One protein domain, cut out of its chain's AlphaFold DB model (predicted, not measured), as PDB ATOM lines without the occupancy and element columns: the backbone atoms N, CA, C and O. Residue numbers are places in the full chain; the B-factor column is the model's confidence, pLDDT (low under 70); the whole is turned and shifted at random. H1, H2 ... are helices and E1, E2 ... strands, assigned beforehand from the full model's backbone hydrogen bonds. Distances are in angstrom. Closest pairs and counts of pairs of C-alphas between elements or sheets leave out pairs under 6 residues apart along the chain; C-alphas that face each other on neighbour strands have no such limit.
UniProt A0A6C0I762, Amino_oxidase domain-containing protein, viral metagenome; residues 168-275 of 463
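AT A GLANCE: This is residues 168 to 275 of the 463 residues of the protein "Amino_oxidase domain-containing protein" of viral metagenome (UniProt A0A6C0I762). Long helix H1 is the core, crossed near its middle by H3, with H2 and short H4 packed at its last residues. Residues 179 to 184 stick out. Printed are 108 residues, under half in named elements: strand E1, then helices H1 to H4, class mostly helix. The whole is compact, radius of gyration of the C-alphas 13.7 A, spanning 38 by 34 by 24 A.

IN THESE COORDINATES: H1, residues 187 to 205, runs 26.8 A between end C-alphas from (153.495, 124.927, 132.042). H3 is residues 237 to 251; H2, 212 to 221; E1, 176 to 180; H4, 260 to 263, ending at C-alpha (172.629, 120.402, 147.526).

HOW THE PARTS SIT: The hub H1 touches H3 with residues 193 to 200 alone, about perpendicular at 74 degrees, C-alphas 197 and 243 closest at 6.0 A. It touches H2 with 204 to 205 alone, C-alphas 204 and 215 closest at 5.7 A. E1 pairs with no named strand. In H1, H2 and H3 every O i to N i+4 pair is within hydrogen-bond range.

THE WHOLE: The H2 to H3 link is long, 15 residues. Residues 227 to 233 and 265 to 274 have pLDDT under 70.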
ATOM      1  N   TRP A 168     159.260 124.764 146.088       81.69
ATOM      2  CA  TRP A 168     160.346 125.731 145.906       81.69
ATOM      3  C   TRP A 168     161.379 125.285 144.879       81.69
ATOM      4  O   TRP A 168     161.946 126.148 144.216       81.69
ATOM      5  N   MET A 169     161.586 123.974 144.706       78.19
ATOM      6  CA  MET A 169     162.494 123.449 143.670       78.19
ATOM      7  C   MET A 169     161.802 122.586 142.614       78.19
ATOM      8  O   MET A 169     162.461 122.171 141.664       78.19
ATOM      9  N   HIS A 170     160.490 122.370 142.744       80.44
ATOM     10  CA  HIS A 170     159.663 121.708 141.735       80.44
ATOM     11  C   HIS A 170     158.682 122.690 141.093       80.44
ATOM     12  O   HIS A 170     157.480 122.641 141.389       80.44
ATOM     13  N   PRO A 171     159.158 123.598 140.217       83.88
ATOM     14  CA  PRO A 171     158.287 124.558 139.552       83.88
ATOM     15  C   PRO A 171     157.205 123.884 138.697       83.88
ATOM     16  O   PRO A 171     156.211 124.525 138.373       83.88
ATOM     17  N   GLU A 172     157.364 122.608 138.340       82.25
ATOM     18  CA  GLU A 172     156.427 121.770 137.595       82.25
ATOM     19  C   GLU A 172     155.261 121.228 138.445       82.25
ATOM     20  O   GLU A 172     154.164 121.060 137.917       82.25
ATOM     21  N   ASN A 173     155.449 121.034 139.756       75.31
ATOM     22  CA  ASN A 173     154.507 120.309 140.630       75.31
ATOM     23  C   ASN A 173     153.670 121.213 141.553       75.31
ATOM     24  O   ASN A 173     153.158 120.773 142.586       75.31
ATOM     25  N   VAL A 174     153.523 122.492 141.202       77.19
ATOM     26  CA  VAL A 174     152.796 123.469 142.019       77.19
ATOM     27  C   VAL A 174     151.995 124.455 141.174       77.19
ATOM     28  O   VAL A 174     152.388 124.843 140.074       77.19
ATOM     29  N   ALA A 175     150.874 124.919 141.726       78.38
ATOM     30  CA  ALA A 175     150.060 126.004 141.184       78.38
ATOM     31  C   ALA A 175     150.670 127.409 141.431       78.38
ATOM     32  O   ALA A 175     149.954 128.336 141.807       78.38
ATOM     33  N   ILE A 176     151.984 127.593 141.243       86.62
ATOM     34  CA  ILE A 176     152.616 128.927 141.275       86.62
ATOM     35  C   ILE A 176     152.443 129.599 139.909       86.62
ATOM     36  O   ILE A 176     152.741 129.002 138.872       86.62
ATOM     37  N   LYS A 177     152.016 130.867 139.892       89.75
ATOM     38  CA  LYS A 177     152.092 131.712 138.688       89.75
ATOM     39  C   LYS A 177     153.479 132.336 138.586       89.75
ATOM     40  O   LYS A 177     153.877 133.087 139.465       89.75
ATOM     41  N   TYR A 178     154.176 132.100 137.483       90.75
ATOM     42  CA  TYR A 178     155.468 132.729 137.209       90.75
ATOM     43  C   TYR A 178     155.251 133.882 136.230       90.75
ATOM     44  O   TYR A 178     154.730 133.670 135.134       90.75
ATOM     45  N   LEU A 179     155.612 135.099 136.630       90.62
ATOM     46  CA  LEU A 179     155.385 136.322 135.869       90.62
ATOM     47  C   LEU A 179     156.706 136.880 135.346       90.62
ATOM     48  O   LEU A 179     157.525 137.422 136.090       90.62
ATOM     49  N   SER A 180     156.880 136.772 134.031       89.00
ATOM     50  CA  SER A 180     157.956 137.426 133.292       89.00
ATOM     51  C   SER A 180     157.484 138.756 132.705       89.00
ATOM     52  O   SER A 180     156.285 139.033 132.646       89.00
ATOM     53  N   THR A 181     158.417 139.570 132.219       82.69
ATOM     54  CA  THR A 181     158.105 140.806 131.479       82.69
ATOM     55  C   THR A 181     157.291 140.554 130.204       82.69
ATOM     56  O   THR A 181     156.605 141.453 129.733       82.69
ATOM     57  N   ASN A 182     157.315 139.325 129.677       84.19
ATOM     58  CA  ASN A 182     156.562 138.904 128.494       84.19
ATOM     59  C   ASN A 182     155.216 138.238 128.842       84.19
ATOM     60  O   ASN A 182     154.537 137.726 127.953       84.19
ATOM     61  N   GLY A 183     154.832 138.218 130.123       86.56
ATOM     62  CA  GLY A 183     153.604 137.598 130.619       86.56
ATOM     63  C   GLY A 183     153.838 136.334 131.452       86.56
ATOM     64  O   GLY A 183     154.942 136.069 131.941       86.56
ATOM     65  N   VAL A 184     152.759 135.571 131.649       89.81
ATOM     66  CA  VAL A 184     152.744 134.348 132.469       89.81
ATOM     67  C   VAL A 184     153.522 133.235 131.767       89.81
ATOM     68  O   VAL A 184     153.243 132.926 130.609       89.81
ATOM     69  N   LEU A 185     154.464 132.600 132.466       90.00
ATOM     70  CA  LEU A 185     155.184 131.450 131.921       90.00
ATOM     71  C   LEU A 185     154.250 130.242 131.786       90.00
ATOM     72  O   LEU A 185     153.504 129.898 132.704       90.00
ATOM     73  N   THR A 186     154.322 129.578 130.635       90.19
ATOM     74  CA  THR A 186     153.552 128.363 130.342       90.19
ATOM     75  C   THR A 186     154.005 127.183 131.200       90.19
ATOM     76  O   THR A 186     155.151 127.137 131.645       90.19
ATOM     77  N   GLU A 187     153.142 126.183 131.369       88.06
ATOM     78  CA  GLU A 187     153.495 124.927 132.042       88.06
ATOM     79  C   GLU A 187     154.678 124.202 131.389       88.06
ATOM     80  O   GLU A 187     155.586 123.785 132.098       88.06
ATOM     81  N   GLU A 188     154.721 124.131 130.056       88.94
ATOM     82  CA  GLU A 188     155.834 123.526 129.313       88.94
ATOM     83  C   GLU A 188     157.177 124.174 129.685       88.94
ATOM     84  O   GLU A 188     158.146 123.492 130.023       88.94
ATOM     85  N   TYR A 189     157.215 125.506 129.728       88.50
ATOM     86  CA  TYR A 189     158.407 126.237 130.155       88.50
ATOM     87  C   TYR A 189     158.794 125.936 131.612       88.50
ATOM     88  O   TYR A 189     159.978 125.802 131.916       88.50
ATOM     89  N   ARG A 190     157.820 125.781 132.523       89.75
ATOM     90  CA  ARG A 190     158.094 125.393 133.920       89.75
ATOM     91  C   ARG A 190     158.672 123.982 134.024       89.75
ATOM     92  O   ARG A 190     159.587 123.772 134.814       89.75
ATOM     93  N   GLN A 191     158.204 123.039 133.206       88.81
ATOM     94  CA  GLN A 191     158.784 121.693 133.141       88.81
ATOM     95  C   GLN A 191     160.246 121.739 132.671       88.81
ATOM     96  O   GLN A 191     161.114 121.108 133.274       88.81
ATOM     97  N   GLN A 192     160.554 122.545 131.650       89.00
ATOM     98  CA  GLN A 192     161.937 122.749 131.206       89.00
ATOM     99  C   GLN A 192     162.793 123.420 132.291       89.00
ATOM    100  O   GLN A 192     163.936 123.019 132.518       89.00
ATOM    101  N   MET A 193     162.244 124.411 132.993       88.75
ATOM    102  CA  MET A 193     162.910 125.092 134.106       88.75
ATOM    103  C   MET A 193     163.272 124.125 135.234       88.75
ATOM    104  O   MET A 193     164.401 124.172 135.714       88.75
ATOM    105  N   ALA A 194     162.378 123.202 135.602       88.06
ATOM    106  CA  ALA A 194     162.652 122.169 136.601       88.06
ATOM    107  C   ALA A 194     163.887 121.328 136.242       88.06
ATOM    108  O   ALA A 194     164.773 121.095 137.068       88.06
ATOM    109  N   VAL A 195     163.990 120.905 134.977       86.94
ATOM    110  CA  VAL A 195     165.149 120.149 134.477       86.94
ATOM    111  C   VAL A 195     166.427 120.983 134.595       86.94
ATOM    112  O   VAL A 195     167.455 120.480 135.053       86.94
ATOM    113  N   LYS A 196     166.373 122.266 134.227       89.81
ATOM    114  CA  LYS A 196     167.526 123.171 134.323       89.81
ATOM    115  C   LYS A 196     167.943 123.430 135.769       89.81
ATOM    116  O   LYS A 196     169.132 123.356 136.063       89.81
ATOM    117  N   TRP A 197     167.000 123.680 136.674       89.75
ATOM    118  CA  TRP A 197     167.268 123.862 138.104       89.75
ATOM    119  C   TRP A 197     167.946 122.639 138.716       89.75
ATOM    120  O   TRP A 197     168.942 122.789 139.420       89.75
ATOM    121  N   ASN A 198     167.497 121.432 138.367       86.56
ATOM    122  CA  ASN A 198     168.157 120.199 138.794       86.56
ATOM    123  C   ASN A 198     169.601 120.099 138.277       86.56
ATOM    124  O   ASN A 198     170.508 119.773 139.042       86.56
ATOM    125  N   LYS A 199     169.852 120.436 137.003       87.56
ATOM    126  CA  LYS A 199     171.221 120.487 136.457       87.56
ATOM    127  C   LYS A 199     172.095 121.517 137.182       87.56
ATOM    128  O   LYS A 199     173.257 121.232 137.470       87.56
ATOM    129  N   ILE A 200     171.559 122.707 137.470       90.81
ATOM    130  CA  ILE A 200     172.269 123.764 138.206       90.81
ATOM    131  C   ILE A 200     172.636 123.264 139.605       90.81
ATOM    132  O   ILE A 200     173.805 123.344 139.983       90.81
ATOM    133  N   ALA A 201     171.668 122.694 140.330       89.75
ATOM    134  CA  ALA A 201     171.879 122.137 141.661       89.75
ATOM    135  C   ALA A 201     173.000 121.095 141.658       89.75
ATOM    136  O   ALA A 201     173.952 121.232 142.420       89.75
ATOM    137  N   GLN A 202     172.950 120.124 140.739       87.38
ATOM    138  CA  GLN A 202     173.970 119.082 140.606       87.38
ATOM    139  C   GLN A 202     175.364 119.657 140.325       87.38
ATOM    140  O   GLN A 202     176.335 119.257 140.962       87.38
ATOM    141  N   LYS A 203     175.482 120.620 139.400       90.62
ATOM    142  CA  LYS A 203     176.775 121.246 139.072       90.62
ATOM    143  C   LYS A 203     177.376 121.994 140.264       90.62
ATOM    144  O   LYS A 203     178.580 121.884 140.497       90.62
ATOM    145  N   ILE A 204     176.550 122.726 141.015       92.19
ATOM    146  CA  ILE A 204     176.974 123.453 142.219       92.19
ATOM    147  C   ILE A 204     177.333 122.476 143.347       92.19
ATOM    148  O   ILE A 204     178.347 122.668 144.013       92.19
ATOM    149  N   ALA A 205     176.548 121.415 143.543       89.56
ATOM    150  CA  ALA A 205     176.744 120.423 144.602       89.56
ATOM    151  C   ALA A 205     178.111 119.711 144.513       89.56
ATOM    152  O   ALA A 205     178.735 119.416 145.534       89.56
ATOM    153  N   LEU A 206     178.620 119.521 143.288       90.62
ATOM    154  CA  LEU A 206     179.950 118.959 143.022       90.62
ATOM    155  C   LEU A 206     181.113 119.856 143.485       90.62
ATOM    156  O   LEU A 206     182.235 119.366 143.611       90.62
ATOM    157  N   GLN A 207     180.876 121.146 143.742       92.00
ATOM    158  CA  GLN A 207     181.896 122.072 144.239       92.00
ATOM    159  C   GLN A 207     181.980 121.986 145.769       92.00
ATOM    160  O   GLN A 207     181.353 122.766 146.488       92.00
ATOM    161  N   THR A 208     182.717 121.006 146.287       91.88
ATOM    162  CA  THR A 208     182.815 120.749 147.735       91.88
ATOM    163  C   THR A 208     183.497 121.889 148.495       91.88
ATOM    164  O   THR A 208     184.290 122.640 147.930       91.88
ATOM    165  N   ASP A 209     183.199 122.003 149.792       91.00
ATOM    166  CA  ASP A 209     183.811 122.967 150.725       91.00
ATOM    167  C   ASP A 209     183.638 124.448 150.339       91.00
ATOM    168  O   ASP A 209     184.446 125.305 150.703       91.00
ATOM    169  N   LYS A 210     182.563 124.763 149.611       94.25
ATOM    170  CA  LYS A 210     182.221 126.121 149.171       94.25
ATOM    171  C   LYS A 210     180.820 126.511 149.609       94.25
ATOM    172  O   LYS A 210     180.005 125.676 150.001       94.25
ATOM    173  N   THR A 211     180.531 127.803 149.522       94.94
ATOM    174  CA  THR A 211     179.149 128.282 149.555       94.94
ATOM    175  C   THR A 211     178.508 128.098 148.181       94.94
ATOM    176  O   THR A 211     179.208 128.012 147.168       94.94
ATOM    177  N   ILE A 212     177.177 128.053 148.124       94.88
ATOM    178  CA  ILE A 212     176.427 127.971 146.861       94.88
ATOM    179  C   ILE A 212     176.822 129.122 145.928       94.88
ATOM    180  O   ILE A 212     176.996 128.913 144.728       94.88
ATOM    181  N   TYR A 213     177.012 130.326 146.473       95.56
ATOM    182  CA  TYR A 213     177.397 131.494 145.687       95.56
ATOM    183  C   TYR A 213     178.828 131.413 145.136       95.56
ATOM    184  O   TYR A 213     179.036 131.690 143.956       95.56
ATOM    185  N   ASP A 214     179.806 130.998 145.948       96.62
ATOM    186  CA  ASP A 214     181.201 130.885 145.491       96.62
ATOM    187  C   ASP A 214     181.344 129.830 144.387       96.62
ATOM    188  O   ASP A 214     182.025 130.050 143.385       96.62
ATOM    189  N   ALA A 215     180.647 128.701 144.545       96.06
ATOM    190  CA  ALA A 215     180.572 127.654 143.535       96.06
ATOM    191  C   ALA A 215     179.911 128.146 142.238       96.06
ATOM    192  O   ALA A 215     180.386 127.841 141.143       96.06
ATOM    193  N   PHE A 216     178.840 128.938 142.347       95.19
ATOM    194  CA  PHE A 216     178.216 129.584 141.194       95.19
ATOM    195  C   PHE A 216     179.201 130.498 140.448       95.19
ATOM    196  O   PHE A 216     179.328 130.364 139.232       95.19
ATOM    197  N   LEU A 217     179.914 131.390 141.147       95.12
ATOM    198  CA  LEU A 217     180.849 132.331 140.518       95.12
ATOM    199  C   LEU A 217     181.968 131.617 139.752       95.12
ATOM    200  O   LEU A 217     182.323 132.015 138.642       95.12
ATOM    201  N   GLU A 218     182.515 130.550 140.326       94.62
ATOM    202  CA  GLU A 218     183.545 129.746 139.672       94.62
ATOM    203  C   GLU A 218     183.014 129.066 138.407       94.62
ATOM    204  O   GLU A 218     183.637 129.161 137.345       94.62
ATOM    205  N   LEU A 219     181.842 128.430 138.487       92.88
ATOM    206  CA  LEU A 219     181.195 127.801 137.337       92.88
ATOM    207  C   LEU A 219     180.840 128.826 136.250       92.88
ATOM    208  O   LEU A 219     181.034 128.542 135.073       92.88
ATOM    209  N   ASP A 220     180.373 130.023 136.607       90.69
ATOM    210  CA  ASP A 220     180.095 131.091 135.636       90.69
ATOM    211  C   ASP A 220     181.390 131.557 134.948       90.69
ATOM    212  O   ASP A 220     181.464 131.614 133.721       90.69
ATOM    213  N   SER A 221     182.465 131.767 135.719       89.88
ATOM    214  CA  SER A 221     183.762 132.214 135.189       89.88
ATOM    215  C   SER A 221     184.449 131.199 134.265       89.88
ATOM    216  O   SER A 221     185.218 131.573 133.379       89.88
ATOM    217  N   THR A 222     184.161 129.910 134.452       89.38
ATOM    218  CA  THR A 222     184.752 128.798 133.691       89.38
ATOM    219  C   THR A 222     183.840 128.292 132.574       89.38
ATOM    220  O   THR A 222     184.155 127.293 131.929       89.38
ATOM    221  N   ASN A 223     182.711 128.969 132.319       85.38
ATOM    222  CA  ASN A 223     181.645 128.496 131.433       85.38
ATOM    223  C   ASN A 223     181.123 127.091 131.810       85.38
ATOM    224  O   ASN A 223     180.625 126.359 130.956       85.38
ATOM    225  N   GLY A 224     181.190 126.708 133.087       83.62
ATOM    226  CA  GLY A 224     180.722 125.428 133.623       83.62
ATOM    227  C   GLY A 224     179.219 125.184 133.452       83.62
ATOM    228  O   GLY A 224     178.771 124.034 133.447       83.62
ATOM    229  N   PHE A 225     178.424 126.238 133.238       84.56
ATOM    230  CA  PHE A 225     177.007 126.129 132.867       84.56
ATOM    231  C   PHE A 225     176.762 126.060 131.356       84.56
ATOM    232  O   PHE A 225     175.651 125.712 130.960       84.56
ATOM    233  N   SER A 226     177.765 126.339 130.515       74.50
ATOM    234  CA  SER A 226     177.588 126.278 129.064       74.50
ATOM    235  C   SER A 226     177.308 124.843 128.599       74.50
ATOM    236  O   SER A 226     178.026 123.899 128.927       74.50
ATOM    237  N   GLU A 227     176.224 124.683 127.847       65.75
ATOM    238  CA  GLU A 227     175.934 123.508 127.020       65.75
ATOM    239  C   GLU A 227     175.993 123.964 125.546       65.75
ATOM    240  O   GLU A 227     176.028 125.171 125.274       65.75
ATOM    241  N   SER A 228     176.074 123.048 124.573       53.88
ATOM    242  CA  SER A 228     176.089 123.442 123.155       53.88
ATOM    243  C   SER A 228     174.865 124.319 122.854       53.88
ATOM    244  O   SER A 228     173.744 123.962 123.217       53.88
ATOM    245  N   LYS A 229     175.077 125.482 122.216       51.69
ATOM    246  CA  LYS A 229     174.048 126.528 122.013       51.69
ATOM    247  C   LYS A 229     172.777 126.052 121.290       51.69
ATOM    248  O   LYS A 229     171.758 126.724 121.392       51.69
ATOM    249  N   ASP A 230     172.843 124.902 120.624       50.59
ATOM    250  CA  ASP A 230     171.751 124.293 119.856       50.59
ATOM    251  C   ASP A 230     171.045 123.138 120.597       50.59
ATOM    252  O   ASP A 230     170.236 122.428 120.004       50.59
ATOM    253  N   SER A 231     171.355 122.906 121.879       56.22
ATOM    254  CA  SER A 231     170.695 121.872 122.685       56.22
ATOM    255  C   SER A 231     169.467 122.414 123.419       56.22
ATOM    256  O   SER A 231     169.511 123.424 124.127       56.22
ATOM    257  N   GLU A 232     168.350 121.707 123.267       55.69
ATOM    258  CA  GLU A 232     167.170 121.836 124.115       55.69
ATOM    259  C   GLU A 232     167.605 121.609 125.578       55.69
ATOM    260  O   GLU A 232     168.021 120.512 125.953       55.69
ATOM    261  N   GLY A 233     167.620 122.673 126.391       64.56
ATOM    262  CA  GLY A 233     168.119 122.620 127.774       64.56
ATOM    263  C   GLY A 233     169.265 123.572 128.133       64.56
ATOM    264  O   GLY A 233     169.725 123.513 129.275       64.56
ATOM    265  N   ALA A 234     169.686 124.468 127.231       80.88
ATOM    266  CA  ALA A 234     170.648 125.523 127.559       80.88
ATOM    267  C   ALA A 234     170.198 126.360 128.780       80.88
ATOM    268  O   ALA A 234     169.057 126.835 128.855       80.88
ATOM    269  N   ILE A 235     171.115 126.536 129.735       87.25
ATOM    270  CA  ILE A 235     170.892 127.274 130.983       87.25
ATOM    271  C   ILE A 235     171.128 128.768 130.735       87.25
ATOM    272  O   ILE A 235     172.226 129.173 130.352       87.25
ATOM    273  N   SER A 236     170.097 129.586 130.949       87.94
ATOM    274  CA  SER A 236     170.188 131.051 130.893       87.94
ATOM    275  C   SER A 236     170.619 131.653 132.236       87.94
ATOM    276  O   SER A 236     170.593 130.988 133.275       87.94
ATOM    277  N   LYS A 237     170.987 132.941 132.243       87.31
ATOM    278  CA  LYS A 237     171.295 133.659 133.494       87.31
ATOM    279  C   LYS A 237     170.058 133.811 134.375       87.31
ATOM    280  O   LYS A 237     170.164 133.782 135.600       87.31
ATOM    281  N   GLU A 238     168.891 133.943 133.758       87.88
ATOM    282  CA  GLU A 238     167.593 134.015 134.415       87.88
ATOM    283  C   GLU A 238     167.234 132.683 135.094       87.88
ATOM    284  O   GLU A 238     166.746 132.687 136.227       87.88
ATOM    285  N   ASP A 239     167.541 131.543 134.462       89.19
ATOM    286  CA  ASP A 239     167.366 130.211 135.066       89.19
ATOM    287  C   ASP A 239     168.206 130.076 136.349       89.19
ATOM    288  O   ASP A 239     167.703 129.622 137.375       89.19
ATOM    289  N   ILE A 240     169.464 130.533 136.317       91.44
ATOM    290  CA  ILE A 240     170.357 130.508 137.486       91.44
ATOM    291  C   ILE A 240     169.872 131.472 138.570       91.44
ATOM    292  O   ILE A 240     169.813 131.110 139.741       91.44
ATOM    293  N   SER A 241     169.497 132.694 138.191       92.06
ATOM    294  CA  SER A 241     169.061 133.720 139.145       92.06
ATOM    295  C   SER A 241     167.773 133.314 139.865       92.06
ATOM    296  O   SER A 241     167.682 133.457 141.083       92.06
ATOM    297  N   SER A 242     166.807 132.750 139.134       91.31
ATOM    298  CA  SER A 242     165.561 132.235 139.713       91.31
ATOM    299  C   SER A 242     165.804 131.043 140.646       91.31
ATOM    300  O   SER A 242     165.248 131.014 141.741       91.31
ATOM    301  N   PHE A 243     166.695 130.117 140.272       92.31
ATOM    302  CA  PHE A 243     167.123 129.010 141.133       92.31
ATOM    303  C   PHE A 243     167.745 129.509 142.445       92.31
ATOM    304  O   PHE A 243     167.321 129.109 143.529       92.31
ATOM    305  N   LEU A 244     168.735 130.406 142.358       93.50
ATOM    306  CA  LEU A 244     169.424 130.943 143.533       93.50
ATOM    307  C   LEU A 244     168.455 131.698 144.450       93.50
ATOM    308  O   LEU A 244     168.501 131.505 145.663       93.50
ATOM    309  N   TYR A 245     167.547 132.496 143.882       94.00
ATOM    310  CA  TYR A 245     166.517 133.193 144.649       94.00
ATOM    311  C   TYR A 245     165.603 132.217 145.403       94.00
ATOM    312  O   TYR A 245     165.354 132.396 146.593       94.00
ATOM    313  N   MET A 246     165.138 131.149 144.749       91.44
ATOM    314  CA  MET A 246     164.269 130.163 145.398       91.44
ATOM    315  C   MET A 246     164.982 129.368 146.499       91.44
ATOM    316  O   MET A 246     164.354 129.056 147.512       91.44
ATOM    317  N   ILE A 247     166.293 129.131 146.376       91.19
ATOM    318  CA  ILE A 247     167.110 128.611 147.484       91.19
ATOM    319  C   ILE A 247     167.130 129.594 148.660       91.19
ATOM    320  O   ILE A 247     166.976 129.172 149.806       91.19
ATOM    321  N   GLU A 248     167.289 130.899 148.417       92.81
ATOM    322  CA  GLU A 248     167.249 131.896 149.497       92.81
ATOM    323  C   GLU A 248     165.873 131.958 150.174       92.81
ATOM    324  O   GLU A 248     165.805 132.068 151.402       92.81
ATOM    325  N   VAL A 249     164.783 131.831 149.406       91.25
ATOM    326  CA  VAL A 249     163.418 131.707 149.946       91.25
ATOM    327  C   VAL A 249     163.294 130.462 150.824       91.25
ATOM    328  O   VAL A 249     162.776 130.559 151.934       91.25
ATOM    329  N   TRP A 250     163.770 129.307 150.357       87.81
ATOM    330  CA  TRP A 250     163.681 128.044 151.091       87.81
ATOM    331  C   TRP A 250     164.494 128.064 152.391       87.81
ATOM    332  O   TRP A 250     163.979 127.759 153.465       87.81
ATOM    333  N   CYS A 251     165.756 128.484 152.318       86.12
ATOM    334  CA  CYS A 251     166.666 128.497 153.463       86.12
ATOM    335  C   CYS A 251     166.413 129.673 154.421       86.12
ATOM    336  O   CYS A 251     166.930 129.683 155.541       86.12
ATOM    337  N   GLY A 252     165.701 130.710 153.969       88.06
ATOM    338  CA  GLY A 252     165.563 131.984 154.677       88.06
ATOM    339  C   GLY A 252     166.897 132.697 154.924       88.06
ATOM    340  O   GLY A 252     167.006 133.521 155.831       88.06
ATOM    341  N   GLY A 253     167.934 132.370 154.152       89.00
ATOM    342  CA  GLY A 253     169.305 132.838 154.330       89.00
ATOM    343  C   GLY A 253     170.036 132.926 152.997       89.00
ATOM    344  O   GLY A 253     169.639 132.288 152.028       89.00
ATOM    345  N   SER A 254     171.091 133.743 152.940       92.94
ATOM    346  CA  SER A 254     171.762 134.007 151.664       92.94
ATOM    347  C   SER A 254     172.549 132.806 151.153       92.94
ATOM    348  O   SER A 254     173.281 132.180 151.924       92.94
ATOM    349  N   VAL A 255     172.514 132.568 149.839       93.88
ATOM    350  CA  VAL A 255     173.355 131.564 149.158       93.88
ATOM    351  C   VAL A 255     174.860 131.796 149.353       93.88
ATOM    352  O   VAL A 255     175.647 130.864 149.208       93.88
ATOM    353  N   LYS A 256     175.271 133.002 149.772       93.81
ATOM    354  CA  LYS A 256     176.647 133.331 150.202       93.81
ATOM    355  C   LYS A 256     177.046 132.710 151.542       93.81
ATOM    356  O   LYS A 256     178.194 132.795 151.957       93.81
ATOM    357  N   ASN A 257     176.086 132.156 152.271       91.50
ATOM    358  CA  ASN A 257     176.270 131.584 153.601       91.50
ATOM    359  C   ASN A 257     175.842 130.115 153.676       91.50
ATOM    360  O   ASN A 257     176.115 129.465 154.683       91.50
ATOM    361  N   VAL A 258     175.175 129.603 152.641       89.62
ATOM    362  CA  VAL A 258     174.719 128.213 152.558       89.62
ATOM    363  C   VAL A 258     175.799 127.384 151.872       89.62
ATOM    364  O   VAL A 258     176.255 127.736 150.788       89.62
ATOM    365  N   SER A 259     176.215 126.292 152.512       91.00
ATOM    366  CA  SER A 259     177.195 125.339 151.974       91.00
ATOM    367  C   SER A 259     176.651 124.605 150.745       91.00
ATOM    368  O   SER A 259     175.475 124.248 150.722       91.00
ATOM    369  N   THR A 260     177.499 124.285 149.765       91.50
ATOM    370  CA  THR A 260     177.138 123.415 148.628       91.50
ATOM    371  C   THR A 260     176.726 122.012 149.060       91.50
ATOM    372  O   THR A 260     175.934 121.373 148.372       91.50
ATOM    373  N   SER A 261     177.172 121.554 150.237       86.94
ATOM    374  CA  SER A 261     176.720 120.289 150.830       86.94
ATOM    375  C   SER A 261     175.210 120.238 151.046       86.94
ATOM    376  O   SER A 261     174.645 119.150 151.072       86.94
ATOM    377  N   PHE A 262     174.557 121.398 151.162       84.12
ATOM    378  CA  PHE A 262     173.103 121.503 151.198       84.12
ATOM    379  C   PHE A 262     172.448 120.899 149.951       84.12
ATOM    380  O   PHE A 262     171.352 120.381 150.050       84.12
ATOM    381  N   LEU A 263     173.129 120.919 148.799       84.00
ATOM    382  CA  LEU A 263     172.629 120.402 147.526       84.00
ATOM    383  C   LEU A 263     173.035 118.935 147.256       84.00
ATOM    384  O   LEU A 263     172.679 118.381 146.222       84.00
ATOM    385  N   ASN A 264     173.771 118.276 148.159       73.81
ATOM    386  CA  ASN A 264     174.320 116.927 147.935       73.81
ATOM    387  C   ASN A 264     173.359 115.764 148.265       73.81
ATOM    388  O   ASN A 264     173.759 114.601 148.189       73.81
ATOM    389  N   GLU A 265     172.099 116.025 148.622       64.81
ATOM    390  CA  GLU A 265     171.132 114.958 148.918       64.81
ATOM    391  C   GLU A 265     170.618 114.278 147.632       64.81
ATOM    392  O   GLU A 265     170.124 114.918 146.707       64.81
ATOM    393  N   ALA A 266     170.750 112.949 147.568       51.03
ATOM    394  CA  ALA A 266     170.590 112.145 146.350       51.03
ATOM    395  C   ALA A 266     169.146 112.010 145.814       51.03
ATOM    396  O   ALA A 266     168.950 111.415 144.755       51.03
ATOM    397  N   ASN A 267     168.134 112.546 146.506       51.47
ATOM    398  CA  ASN A 267     166.721 112.283 146.217       51.47
ATOM    399  C   ASN A 267     165.942 113.546 145.837       51.47
ATOM    400  O   ASN A 267     164.955 113.896 146.470       51.47
ATOM    401  N   TYR A 268     166.313 114.165 144.721       56.38
ATOM    402  CA  TYR A 268     165.568 115.284 144.135       56.38
ATOM    403  C   TYR A 268     164.116 114.958 143.750       56.38
ATOM    404  O   TYR A 268     163.400 115.860 143.358       56.38
ATOM    405  N   GLN A 269     163.673 113.696 143.766       50.91
ATOM    406  CA  GLN A 269     162.412 113.306 143.120       50.91
ATOM    407  C   GLN A 269     161.197 113.201 144.053       50.91
ATOM    408  O   GLN A 269     160.084 113.335 143.558       50.91
ATOM    409  N   ASN A 270     161.370 112.985 145.367       48.69
ATOM    410  CA  ASN A 270     160.235 112.683 146.267       48.69
ATOM    411  C   ASN A 270     160.184 113.512 147.568       48.69
ATOM    412  O   ASN A 270     159.110 113.648 148.149       48.69
ATOM    413  N   ALA A 271     161.304 114.079 148.020       49.31
ATOM    414  CA  ALA A 271     161.383 115.036 149.125       49.31
ATOM    415  C   ALA A 271     162.683 115.831 148.952       49.31
ATOM    416  O   ALA A 271     163.747 115.233 148.808       49.31
ATOM    417  N   LEU A 272     162.600 117.160 148.904       53.12
ATOM    418  CA  LEU A 272     163.775 118.018 148.751       53.12
ATOM    419  C   LEU A 272     164.454 118.231 150.107       53.12
ATOM    420  O   LEU A 272     163.782 118.297 151.124       53.12
ATOM    421  N   PHE A 273     165.778 118.357 150.096       61.31
ATOM    422  CA  PHE A 273     166.642 118.964 151.118       61.31
ATOM    423  C   PHE A 273     166.009 119.261 152.487       61.31
ATOM    424  O   PHE A 273     165.523 120.369 152.732       61.31
ATOM    425  N   GLY A 274     166.063 118.286 153.396       58.81
ATOM    426  CA  GLY A 274     165.591 118.462 154.775       58.81
ATOM    427  C   GLY A 274     164.073 118.611 154.949       58.81
ATOM    428  O   GLY A 274     163.632 119.057 156.009       58.81
ATOM    429  N   ASP A 275     163.282 118.250 153.940       72.31
ATOM    430  CA  ASP A 275     161.821 118.247 153.978       72.31
ATOM    431  C   ASP A 275     161.248 116.844 154.218       72.31
ATOM    432  O   ASP A 275     161.886 115.818 153.961       72.31
TER     433      ASP A 275